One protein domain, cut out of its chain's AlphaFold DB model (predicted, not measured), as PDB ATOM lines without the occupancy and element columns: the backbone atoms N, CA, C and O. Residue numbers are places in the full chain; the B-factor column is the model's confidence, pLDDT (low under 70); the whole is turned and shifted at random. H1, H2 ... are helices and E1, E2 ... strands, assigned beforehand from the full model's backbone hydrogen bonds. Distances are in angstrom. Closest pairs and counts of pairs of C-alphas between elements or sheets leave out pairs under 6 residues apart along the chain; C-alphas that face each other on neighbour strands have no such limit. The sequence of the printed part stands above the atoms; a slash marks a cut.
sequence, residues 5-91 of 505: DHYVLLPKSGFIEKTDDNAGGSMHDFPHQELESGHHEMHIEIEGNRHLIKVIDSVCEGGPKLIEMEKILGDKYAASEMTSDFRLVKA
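Overview. This is residues 5 to 91 of the 505 residues of the protein "Peptidase_S8 domain-containing protein" of Gammaproteobacteria bacterium 45_16_T64 (UniProt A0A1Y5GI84). Five antiparallel strands form one sheet curled like part of a barrel but left open, for its edge strands E2 and E5 are apart; a short helix, H1, packs on it at E1 and E5. Residues 12 to 40, with no named element, make a long loop from E1 to E2. The 87 printed residues hold E1, E2, E3, E4, H1 and E5 along the chain, in sheet order E2, E3, E4, E1, E5. The class is mostly strand, though under half of the residues are in named elements. The whole is compact, radius of gyration of the C-alphas 12.0 A, spanning 31 by 31 by 22 A.

Arrangement. E1, residues 5 to 11, is an inner strand between E4, residues 65 to 70 (N 7 to O 67, 2.9 A), and E5, residues 86 to 89 (N 8 to O 89, 2.8 A). E2, residues 41 to 46, and E3, residues 49 to 58, form a hairpin, with N 44 and O 51 3.0 A apart. E3 bends by 61 degrees at residue 55 and forms a hairpin with E4, with N 54 and O 68 3.0 A apart. E2, E3 and E4 are a meander, each strand the antiparallel neighbour of the one before; with E1, neighbour of E4, they form a Greek key. The strongly twisted sheet has H1, residues 71 to 78, on it; the closest C-alphas of H1 and E5 are those of Ala 78 and Val 89, 4.6 A. Every O i to N i+4 pair in H1 is within hydrogen-bond range.

Along the chain. E1 starts at C-alpha 5 (460.645, 484.295, 429.423) and is 19.9 A long; E2 is 15.8 A, E3 23.8 A, E4 15.9 A and H1 10.2 A. E5, 10.1 A, ends at C-alpha 89 (471.505, 482.358, 425.891).

Size, cuts and confidence. The C-alphas farthest apart, those of Glu 36 and Ser 80, are 33.6 A apart. The printed part has no cut, and the link E1 to E2 is long. Mean pLDDT of the printed part is 77.3; residues 18 to 25, 32 to 40 and 79 to 84 are under 70.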
ATOM      1  N   ASP A   5     459.499 483.991 428.551       87.50
ATOM      2  CA  ASP A   5     460.645 484.295 429.423       87.50
ATOM      3  C   ASP A   5     461.644 485.207 428.674       87.50
ATOM      4  O   ASP A   5     461.499 485.447 427.466       87.50
ATOM      5  N   HIS A   6     462.627 485.751 429.393       88.69
ATOM      6  CA  HIS A   6     463.668 486.613 428.831       88.69
ATOM      7  C   HIS A   6     464.928 485.825 428.461       88.69
ATOM      8  O   HIS A   6     465.446 485.029 429.248       88.69
ATOM      9  N   TYR A   7     465.456 486.112 427.275       88.88
ATOM     10  CA  TYR A   7     466.679 485.525 426.732       88.88
ATOM     11  C   TYR A   7     467.529 486.614 426.085       88.88
ATOM     12  O   TYR A   7     467.065 487.732 425.863       88.88
ATOM     13  N   VAL A   8     468.777 486.292 425.769       90.06
ATOM     14  CA  VAL A   8     469.701 487.220 425.125       90.06
ATOM     15  C   VAL A   8     470.103 486.672 423.771       90.06
ATOM     16  O   VAL A   8     470.594 485.549 423.663       90.06
ATOM     17  N   LEU A   9     469.869 487.483 422.742       89.69
ATOM     18  CA  LEU A   9     470.319 487.238 421.383       89.69
ATOM     19  C   LEU A   9     471.706 487.864 421.211       89.69
ATOM     20  O   LEU A   9     471.854 489.081 421.347       89.69
ATOM     21  N   LEU A  10     472.712 487.038 420.932       88.62
ATOM     22  CA  LEU A  10     474.092 487.455 420.693       88.62
ATOM     23  C   LEU A  10     474.475 487.326 419.216       88.62
ATOM     24  O   LEU A  10     474.019 486.388 418.548       88.62
ATOM     25  N   PRO A  11     475.400 488.174 418.730       85.88
ATOM     26  CA  PRO A  11     476.081 487.909 417.474       85.88
ATOM     27  C   PRO A  11     476.799 486.553 417.505       85.88
ATOM     28  O   PRO A  11     477.315 486.089 418.531       85.88
ATOM     29  N   LYS A  12     476.889 485.910 416.341       81.00
ATOM     30  CA  LYS A  12     477.687 484.687 416.182       81.00
ATOM     31  C   LYS A  12     479.194 484.939 416.298       81.00
ATOM     32  O   LYS A  12     479.924 484.040 416.703       81.00
ATOM     33  N   SER A  13     479.660 486.138 415.950       81.12
ATOM     34  CA  SER A  13     481.082 486.504 415.956       81.12
ATOM     35  C   SER A  13     481.635 486.942 417.319       81.12
ATOM     36  O   SER A  13     482.840 487.183 417.422       81.12
ATOM     37  N   GLY A  14     480.794 486.995 418.357       84.81
ATOM     38  CA  GLY A  14     481.164 487.330 419.735       84.81
ATOM     39  C   GLY A  14     480.192 488.335 420.350       84.81
ATOM     40  O   GLY A  14     479.027 488.382 419.961       84.81
ATOM     41  N   PHE A  15     480.690 489.165 421.270       89.56
ATOM     42  CA  PHE A  15     479.883 490.167 421.969       89.56
ATOM     43  C   PHE A  15     479.373 491.279 421.041       89.56
ATOM     44  O   PHE A  15     478.205 491.641 421.106       89.56
ATOM     45  N   ILE A  16     480.225 491.803 420.154       87.62
ATOM     46  CA  ILE A  16     479.857 492.805 419.142       87.62
ATOM     47  C   ILE A  16     480.094 492.206 417.758       87.62
ATOM     48  O   ILE A  16     481.150 491.621 417.503       87.62
ATOM     49  N   GLU A  17     479.116 492.365 416.873       80.06
ATOM     50  CA  GLU A  17     479.207 491.964 415.474       80.06
ATOM     51  C   GLU A  17     480.359 492.691 414.763       80.06
ATOM     52  O   GLU A  17     480.552 493.901 414.899       80.06
ATOM     53  N   LYS A  18     481.151 491.945 413.989       69.75
ATOM     54  CA  LYS A  18     482.218 492.522 413.167       69.75
ATOM     55  C   LYS A  18     481.615 493.033 411.860       69.75
ATOM     56  O   LYS A  18     480.904 492.302 411.183       69.75
ATOM     57  N   THR A  19     481.970 494.253 411.459       58.44
ATOM     58  CA  THR A  19     481.405 494.971 410.296       58.44
ATOM     59  C   THR A  19     481.553 494.271 408.933       58.44
ATOM     60  O   THR A  19     480.959 494.728 407.961       58.44
ATOM     61  N   ASP A  20     482.324 493.181 408.843       53.22
ATOM     62  CA  ASP A  20     482.606 492.454 407.597       53.22
ATOM     63  C   ASP A  20     481.825 491.126 407.446       53.22
ATOM     64  O   ASP A  20     481.975 490.438 406.430       53.22
ATOM     65  N   ASP A  21     480.967 490.759 408.407       53.12
ATOM     66  CA  ASP A  21     480.160 489.531 408.345       53.12
ATOM     67  C   ASP A  21     478.943 489.710 407.405       53.12
ATOM     68  O   ASP A  21     477.801 489.865 407.815       53.12
ATOM     69  N   ASN A  22     479.170 489.646 406.088       49.88
ATOM     70  CA  ASN A  22     478.124 489.657 405.041       49.88
ATOM     71  C   ASN A  22     477.301 488.345 404.962       49.88
ATOM     72  O   ASN A  22     476.875 487.923 403.881       49.88
ATOM     73  N   ALA A  23     477.104 487.653 406.081       49.25
ATOM     74  CA  ALA A  23     476.615 486.279 406.112       49.25
ATOM     75  C   ALA A  23     475.161 486.142 406.594       49.25
ATOM     76  O   ALA A  23     474.873 485.180 407.275       49.25
ATOM     77  N   GLY A  24     474.244 487.031 406.191       55.06
ATOM     78  CA  GLY A  24     472.812 486.923 406.533       55.06
ATOM     79  C   GLY A  24     472.505 487.236 408.005       55.06
ATOM     80  O   GLY A  24     473.279 486.874 408.873       55.06
ATOM     81  N   GLY A  25     471.401 487.954 408.259       64.44
ATOM     82  CA  GLY A  25     470.945 488.355 409.598       64.44
ATOM     83  C   GLY A  25     471.971 489.167 410.403       64.44
ATOM     84  O   GLY A  25     472.845 488.593 411.039       64.44
ATOM     85  N   SER A  26     471.832 490.494 410.452       79.88
ATOM     86  CA  SER A  26     472.734 491.359 411.227       79.88
ATOM     87  C   SER A  26     472.110 491.788 412.557       79.88
ATOM     88  O   SER A  26     470.904 492.022 412.637       79.88
ATOM     89  N   MET A  27     472.912 491.969 413.612       83.06
ATOM     90  CA  MET A  27     472.456 492.599 414.861       83.06
ATOM     91  C   MET A  27     472.024 494.051 414.640       83.06
ATOM     92  O   MET A  27     471.172 494.545 415.381       83.06
ATOM     93  N   HIS A  28     472.540 494.697 413.589       81.56
ATOM     94  CA  HIS A  28     472.095 496.013 413.128       81.56
ATOM     95  C   HIS A  28     470.657 496.014 412.582       81.56
ATOM     96  O   HIS A  28     470.030 497.072 412.516       81.56
ATOM     97  N   ASP A  29     470.102 494.847 412.228       79.00
ATOM     98  CA  ASP A  29     468.700 494.727 411.809       79.00
ATOM     99  C   ASP A  29     467.729 494.827 413.005       79.00
ATOM    100  O   ASP A  29     466.517 494.980 412.818       79.00
ATOM    101  N   PHE A  30     468.241 494.750 414.239       81.12
ATOM    102  CA  PHE A  30     467.458 494.829 415.470       81.12
ATOM    103  C   PHE A  30     467.491 496.252 416.050       81.12
ATOM    104  O   PHE A  30     468.514 496.935 415.990       81.12
ATOM    105  N   PRO A  31     466.394 496.717 416.672       77.19
ATOM    106  CA  PRO A  31     466.340 498.047 417.264       77.19
ATOM    107  C   PRO A  31     467.386 498.222 418.377       77.19
ATOM    108  O   PRO A  31     467.597 497.330 419.200       77.19
ATOM    109  N   HIS A  32     468.022 499.397 418.394       69.38
ATOM    110  CA  HIS A  32     469.125 499.742 419.300       69.38
ATOM    111  C   HIS A  32     468.750 500.737 420.414       69.38
ATOM    112  O   HIS A  32     469.283 500.637 421.513       69.38
ATOM    113  N   GLN A  33     467.868 501.709 420.157       60.97
ATOM    114  CA  GLN A  33     467.519 502.730 421.156       60.97
ATOM    115  C   GLN A  33     466.449 502.230 422.137       60.97
ATOM    116  O   GLN A  33     465.629 501.380 421.787       60.97
ATOM    117  N   GLU A  34     466.417 502.795 423.351       53.50
ATOM    118  CA  GLU A  34     465.234 502.718 424.213       53.50
ATOM    119  C   GLU A  34     464.077 503.429 423.509       53.50
ATOM    120  O   GLU A  34     463.978 504.655 423.492       53.50
ATOM    121  N   LEU A  35     463.233 502.653 422.840       51.22
ATOM    122  CA  LEU A  35     462.132 503.193 422.061       51.22
ATOM    123  C   LEU A  35     460.938 503.419 422.993       51.22
ATOM    124  O   LEU A  35     460.374 502.475 423.551       51.22
ATOM    125  N   GLU A  36     460.563 504.687 423.177       42.50
ATOM    126  CA  GLU A  36     459.352 505.080 423.898       42.50
ATOM    127  C   GLU A  36     458.127 504.390 423.274       42.50
ATOM    128  O   GLU A  36     457.698 504.703 422.165       42.50
ATOM    129  N   SER A  37     457.525 503.461 424.020       44.03
ATOM    130  CA  SER A  37     456.218 502.851 423.743       44.03
ATOM    131  C   SER A  37     456.046 502.203 422.356       44.03
ATOM    132  O   SER A  37     455.401 502.741 421.459       44.03
ATOM    133  N   GLY A  38     456.513 500.963 422.211       50.34
ATOM    134  CA  GLY A  38     456.131 500.108 421.086       50.34
ATOM    135  C   GLY A  38     456.790 498.738 421.156       50.34
ATOM    136  O   GLY A  38     458.004 498.624 421.074       50.34
ATOM    137  N   HIS A  39     455.991 497.683 421.312       54.94
ATOM    138  CA  HIS A  39     456.460 496.305 421.193       54.94
ATOM    139  C   HIS A  39     456.970 496.083 419.762       54.94
ATOM    140  O   HIS A  39     456.165 496.006 418.833       54.94
ATOM    141  N   HIS A  40     458.286 495.980 419.562       68.06
ATOM    142  CA  HIS A  40     458.832 495.531 418.282       68.06
ATOM    143  C   HIS A  40     458.804 494.010 418.250       68.06
ATOM    144  O   HIS A  40     459.793 493.332 418.519       68.06
ATOM    145  N   GLU A  41     457.612 493.496 417.966       78.50
ATOM    146  CA  GLU A  41     457.416 492.122 417.541       78.50
ATOM    147  C   GLU A  41     458.180 491.897 416.234       78.50
ATOM    148  O   GLU A  41     457.868 492.473 415.188       78.50
ATOM    149  N   MET A  42     459.212 491.071 416.305       83.69
ATOM    150  CA  MET A  42     460.047 490.690 415.175       83.69
ATOM    151  C   MET A  42     460.078 489.177 415.054       83.69
ATOM    152  O   MET A  42     459.629 488.456 415.939       83.69
ATOM    153  N   HIS A  43     460.581 488.687 413.928       83.06
ATOM    154  CA  HIS A  43     460.757 487.259 413.735       83.06
ATOM    155  C   HIS A  43     462.230 486.948 413.570       83.06
ATOM    156  O   HIS A  43     462.893 487.580 412.752       83.06
ATOM    157  N   ILE A  44     462.694 485.938 414.292       79.94
ATOM    158  CA  ILE A  44     463.983 485.296 414.038       79.94
ATOM    159  C   ILE A  44     463.746 483.936 413.398       79.94
ATOM    160  O   ILE A  44     462.711 483.303 413.628       79.94
ATOM    161  N   GLU A  45     464.681 483.505 412.563       79.19
ATOM    162  CA  GLU A  45     464.634 482.193 411.932       79.19
ATOM    163  C   GLU A  45     465.559 481.234 412.680       79.19
ATOM    164  O   GLU A  45     466.764 481.451 412.762       79.19
ATOM    165  N   ILE A  46     464.985 480.172 413.245       75.38
ATOM    166  CA  ILE A  46     465.725 479.131 413.958       75.38
ATOM    167  C   ILE A  46     465.377 477.787 413.330       75.38
ATOM    168  O   ILE A  46     464.206 477.420 413.238       75.38
ATOM    169  N   GLU A  47     466.391 477.046 412.874       74.62
ATOM    170  CA  GLU A  47     466.207 475.744 412.209       74.62
ATOM    171  C   GLU A  47     465.216 475.808 411.021       74.62
ATOM    172  O   GLU A  47     464.469 474.861 410.769       74.62
ATOM    173  N   GLY A  48     465.168 476.937 410.303       74.50
ATOM    174  CA  GLY A  48     464.241 477.154 409.184       74.50
ATOM    175  C   GLY A  48     462.800 477.503 409.585       74.50
ATOM    176  O   GLY A  48     461.918 477.544 408.726       74.50
ATOM    177  N   ASN A  49     462.531 477.735 410.876       78.94
ATOM    178  CA  ASN A  49     461.222 478.143 411.390       78.94
ATOM    179  C   ASN A  49     461.259 479.586 411.892       78.94
ATOM    180  O   ASN A  49     462.197 480.001 412.569       78.94
ATOM    181  N   ARG A  50     460.210 480.355 411.588       83.88
ATOM    182  CA  ARG A  50     460.069 481.740 412.052       83.88
ATOM    183  C   ARG A  50     459.440 481.765 413.439       83.88
ATOM    184  O   ARG A  50     458.317 481.289 413.609       83.88
ATOM    185  N   HIS A  51     460.124 482.382 414.391       85.44
ATOM    186  CA  HIS A  51     459.666 482.538 415.767       85.44
ATOM    187  C   HIS A  51     459.479 484.009 416.102       85.44
ATOM    188  O   HIS A  51     460.354 484.821 415.815       85.44
ATOM    189  N   LEU A  52     458.335 484.335 416.704       87.00
ATOM    190  CA  LEU A  52     458.052 485.675 417.198       87.00
ATOM    191  C   LEU A  52     458.914 485.959 418.428       87.00
ATOM    192  O   LEU A  52     458.949 485.160 419.365       87.00
ATOM    193  N   ILE A  53     459.562 487.112 418.421       87.50
ATOM    194  CA  ILE A  53     460.311 487.651 419.547       87.50
ATOM    195  C   ILE A  53     459.950 489.116 419.738       87.50
ATOM    196  O   ILE A  53     459.461 489.775 418.817       87.50
ATOM    197  N   LYS A  54     460.262 489.654 420.908       88.12
ATOM    198  CA  LYS A  54     460.179 491.088 421.176       88.12
ATOM    199  C   LYS A  54     461.490 491.561 421.775       88.12
ATOM    200  O   LYS A  54     461.903 491.047 422.805       88.12
ATOM    201  N   VAL A  55     462.124 492.549 421.152       87.75
ATOM    202  CA  VAL A  55     463.329 493.177 421.713       87.75
ATOM    203  C   VAL A  55     462.922 494.131 422.834       87.75
ATOM    204  O   VAL A  55     462.033 494.963 422.659       87.75
ATOM    205  N   ILE A  56     463.551 493.962 423.993       86.94
ATOM    206  CA  ILE A  56     463.272 494.686 425.239       86.94
ATOM    207  C   ILE A  56     464.348 495.741 425.498       86.94
ATOM    208  O   ILE A  56     464.040 496.854 425.930       86.94
ATOM    209  N   ASP A  57     465.606 495.376 425.263       88.19
ATOM    210  CA  ASP A  57     466.761 496.240 425.472       88.19
ATOM    211  C   ASP A  57     467.939 495.819 424.580       88.19
ATOM    212  O   ASP A  57     467.958 494.723 424.016       88.19
ATOM    213  N   SER A  58     468.925 496.699 424.459       89.69
ATOM    214  CA  SER A  58     470.135 496.509 423.670       89.69
ATOM    215  C   SER A  58     471.355 496.990 424.448       89.69
ATOM    216  O   SER A  58     471.301 498.021 425.119       89.69
ATOM    217  N   VAL A  59     472.471 496.270 424.312       89.38
ATOM    218  CA  VAL A  59     473.777 496.727 424.811       89.38
ATOM    219  C   VAL A  59     474.314 497.856 423.932       89.38
ATOM    220  O   VAL A  59     474.627 498.932 424.425       89.38
ATOM    221  N   CYS A  60     474.395 497.612 422.622       86.19
ATOM    222  CA  CYS A  60     474.782 498.586 421.600       86.19
ATOM    223  C   CYS A  60     474.259 498.134 420.221       86.19
ATOM    224  O   CYS A  60     473.636 497.074 420.122       86.19
ATOM    225  N   GLU A  61     474.460 498.925 419.162       84.44
ATOM    226  CA  GLU A  61     473.816 498.703 417.854       84.44
ATOM    227  C   GLU A  61     474.130 497.316 417.278       84.44
ATOM    228  O   GLU A  61     473.215 496.522 417.071       84.44
ATOM    229  N   GLY A  62     475.415 496.971 417.168       85.94
ATOM    230  CA  GLY A  62     475.883 495.639 416.760       85.94
ATOM    231  C   GLY A  62     476.053 494.642 417.915       85.94
ATOM    232  O   GLY A  62     476.666 493.595 417.732       85.94
ATOM    233  N   GLY A  63     475.590 494.977 419.122       89.50
ATOM    234  CA  GLY A  63     475.777 494.169 420.333       89.50
ATOM    235  C   GLY A  63     474.542 493.362 420.738       89.50
ATOM    236  O   GLY A  63     473.516 493.411 420.049       89.50
ATOM    237  N   PRO A  64     474.597 492.650 421.879       92.00
ATOM    238  CA  PRO A  64     473.539 491.743 422.299       92.00
ATOM    239  C   PRO A  64     472.209 492.454 422.550       92.00
ATOM    240  O   PRO A  64     472.167 493.625 422.949       92.00
ATOM    241  N   LYS A  65     471.113 491.721 422.337       90.06
ATOM    242  CA  LYS A  65     469.738 492.197 422.537       90.06
ATOM    243  C   LYS A  65     469.047 491.346 423.595       90.06
ATOM    244  O   LYS A  65     469.040 490.121 423.491       90.06
ATOM    245  N   LEU A  66     468.438 491.990 424.583       90.31
ATOM    246  CA  LEU A  66     467.526 491.338 425.515       90.31
ATOM    247  C   LEU A  66     466.184 491.152 424.810       90.31
ATOM    248  O   LEU A  66     465.617 492.122 424.299       90.31
ATOM    249  N   ILE A  67     465.676 489.925 424.777       89.25
ATOM    250  CA  ILE A  67     464.451 489.572 424.062       89.25
ATOM    251  C   ILE A  67     463.462 488.804 424.943       89.25
ATOM    252  O   ILE A  67     463.846 488.059 425.839       89.25
ATOM    253  N   GLU A  68     462.177 488.961 424.645       88.88
ATOM    254  CA  GLU A  68     461.061 488.175 425.176       88.88
ATOM    255  C   GLU A  68     460.642 487.146 424.117       88.88
ATOM    256  O   GLU A  68     460.419 487.515 422.956       88.88
ATOM    257  N   MET A  69     460.528 485.868 424.491       89.12
ATOM    258  CA  MET A  69     460.021 484.813 423.600       89.12
ATOM    259  C   MET A  69     459.359 483.665 424.371       89.12
ATOM    260  O   MET A  69     459.434 483.602 425.597       89.12
ATOM    261  N   GLU A  70     458.699 482.745 423.658       89.62
ATOM    262  CA  GLU A  70     458.064 481.568 424.266       89.62
ATOM    263  C   GLU A  70     459.093 480.703 425.009       89.62
ATOM    264  O   GLU A  70     460.078 480.240 424.428       89.62
ATOM    265  N   LYS A  71     458.826 480.440 426.290       87.94
ATOM    266  CA  LYS A  71     459.757 479.794 427.220       87.94
ATOM    267  C   LYS A  71     460.211 478.409 426.754       87.94
ATOM    268  O   LYS A  71     461.387 478.078 426.831       87.94
ATOM    269  N   ILE A  72     459.289 477.596 426.233       86.75
ATOM    270  CA  ILE A  72     459.606 476.241 425.750       86.75
ATOM    271  C   ILE A  72     460.629 476.293 424.608       86.75
ATOM    272  O   ILE A  72     461.528 475.454 424.539       86.75
ATOM    273  N   LEU A  73     460.502 477.277 423.716       85.06
ATOM    274  CA  LEU A  73     461.419 477.463 422.598       85.06
ATOM    275  C   LEU A  73     462.749 478.049 423.067       85.06
ATOM    276  O   LEU A  73     463.799 477.545 422.678       85.06
ATOM    277  N   GLY A  74     462.709 479.072 423.921       84.50
ATOM    278  CA  GLY A  74     463.919 479.697 424.440       84.50
ATOM    279  C   GLY A  74     464.781 478.717 425.239       84.50
ATOM    280  O   GLY A  74     465.973 478.605 424.971       84.50
ATOM    281  N   ASP A  75     464.181 477.915 426.126       85.62
ATOM    282  CA  ASP A  75     464.900 476.881 426.884       85.62
ATOM    283  C   ASP A  75     465.489 475.801 425.960       85.62
ATOM    284  O   ASP A  75     466.612 475.344 426.181       85.62
ATOM    285  N   LYS A  76     464.763 475.408 424.900       84.38
ATOM    286  CA  LYS A  76     465.263 474.461 423.889       84.38
ATOM    287  C   LYS A  76     466.500 475.020 423.177       84.38
ATOM    288  O   LYS A  76     467.492 474.306 423.058       84.38
ATOM    289  N   TYR A  77     466.428 476.258 422.687       83.38
ATOM    290  CA  TYR A  77     467.457 476.834 421.817       83.38
ATOM    291  C   TYR A  77     468.662 477.388 422.574       83.38
ATOM    292  O   TYR A  77     469.786 477.267 422.087       83.38
ATOM    293  N   ALA A  78     468.458 477.914 423.783       81.06
ATOM    294  CA  ALA A  78     469.554 478.347 424.644       81.06
ATOM    295  C   ALA A  78     470.439 477.173 425.091       81.06
ATOM    296  O   ALA A  78     471.646 477.329 425.240       81.06
ATOM    297  N   ALA A  79     469.859 475.980 425.254       68.62
ATOM    298  CA  ALA A  79     470.604 474.776 425.617       68.62
ATOM    299  C   ALA A  79     471.342 474.118 424.436       68.62
ATOM    300  O   ALA A  79     472.207 473.272 424.661       68.62
ATOM    301  N   SER A  80     470.983 474.442 423.190       62.88
ATOM    302  CA  SER A  80     471.535 473.784 422.001       62.88
ATOM    303  C   SER A  80     472.595 474.602 421.262       62.88
ATOM    304  O   SER A  80     473.097 474.110 420.255       62.88
ATOM    305  N   GLU A  81     472.898 475.836 421.702       61.38
ATOM    306  CA  GLU A  81     473.791 476.806 421.024       61.38
ATOM    307  C   GLU A  81     473.467 477.024 419.526       61.38
ATOM    308  O   GLU A  81     474.273 477.542 418.753       61.38
ATOM    309  N   MET A  82     472.275 476.615 419.085       59.09
ATOM    310  CA  MET A  82     471.897 476.566 417.676       59.09
ATOM    311  C   MET A  82     470.896 477.663 417.354       59.09
ATOM    312  O   MET A  82     469.707 477.493 417.608       59.09
ATOM    313  N   THR A  83     471.363 478.708 416.673       58.00
ATOM    314  CA  THR A  83     470.572 479.450 415.680       58.00
ATOM    315  C   THR A  83     471.510 479.858 414.535       58.00
ATOM    316  O   THR A  83     472.683 480.135 414.772       58.00
ATOM    317  N   SER A  84     471.083 479.807 413.270       65.12
ATOM    318  CA  SER A  84     471.901 480.390 412.195       65.12
ATOM    319  C   SER A  84     471.897 481.911 412.355       65.12
ATOM    320  O   SER A  84     470.879 482.483 412.732       65.12
ATOM    321  N   ASP A  85     473.061 482.512 412.129       70.56
ATOM    322  CA  ASP A  85     473.399 483.941 412.241       70.56
ATOM    323  C   ASP A  85     473.504 484.517 413.674       70.56
ATOM    324  O   ASP A  85     474.346 485.380 413.920       70.56
ATOM    325  N   PHE A  86     472.809 483.942 414.664       80.00
ATOM    326  CA  PHE A  86     472.850 484.389 416.070       80.00
ATOM    327  C   PHE A  86     473.126 483.260 417.067       80.00
ATOM    328  O   PHE A  86     473.183 482.083 416.708       80.00
ATOM    329  N   ARG A  87     473.266 483.601 418.349       86.44
ATOM    330  CA  ARG A  87     473.216 482.648 419.468       86.44
ATOM    331  C   ARG A  87     472.187 483.117 420.480       86.44
ATOM    332  O   ARG A  87     472.032 484.317 420.688       86.44
ATOM    333  N   LEU A  88     471.499 482.174 421.109       86.81
ATOM    334  CA  LEU A  88     470.546 482.454 422.174       86.81
ATOM    335  C   LEU A  88     471.117 481.943 423.494       86.81
ATOM    336  O   LEU A  88     471.544 480.795 423.559       86.81
ATOM    337  N   VAL A  89     471.106 482.769 424.536       86.69
ATOM    338  CA  VAL A  89     471.505 482.358 425.891       86.69
ATOM    339  C   VAL A  89     470.500 482.859 426.920       86.69
ATOM    340  O   VAL A  89     469.728 483.788 426.666       86.69
ATOM    341  N   LYS A  90     470.508 482.249 428.105       81.81
ATOM    342  CA  LYS A  90     469.767 482.754 429.261       81.81
ATOM    343  C   LYS A  90     470.675 483.684 430.064       81.81
ATOM    344  O   LYS A  90     471.780 483.281 430.402       81.81
ATOM    345  N   ALA A  91     470.211 484.893 430.373       70.31
ATOM    346  CA  ALA A  91     470.959 485.800 431.243       70.31
ATOM    347  C   ALA A  91     470.948 485.284 432.693       70.31
ATOM    348  O   ALA A  91     469.895 484.884 433.204       70.31
TER     349      ALA A  91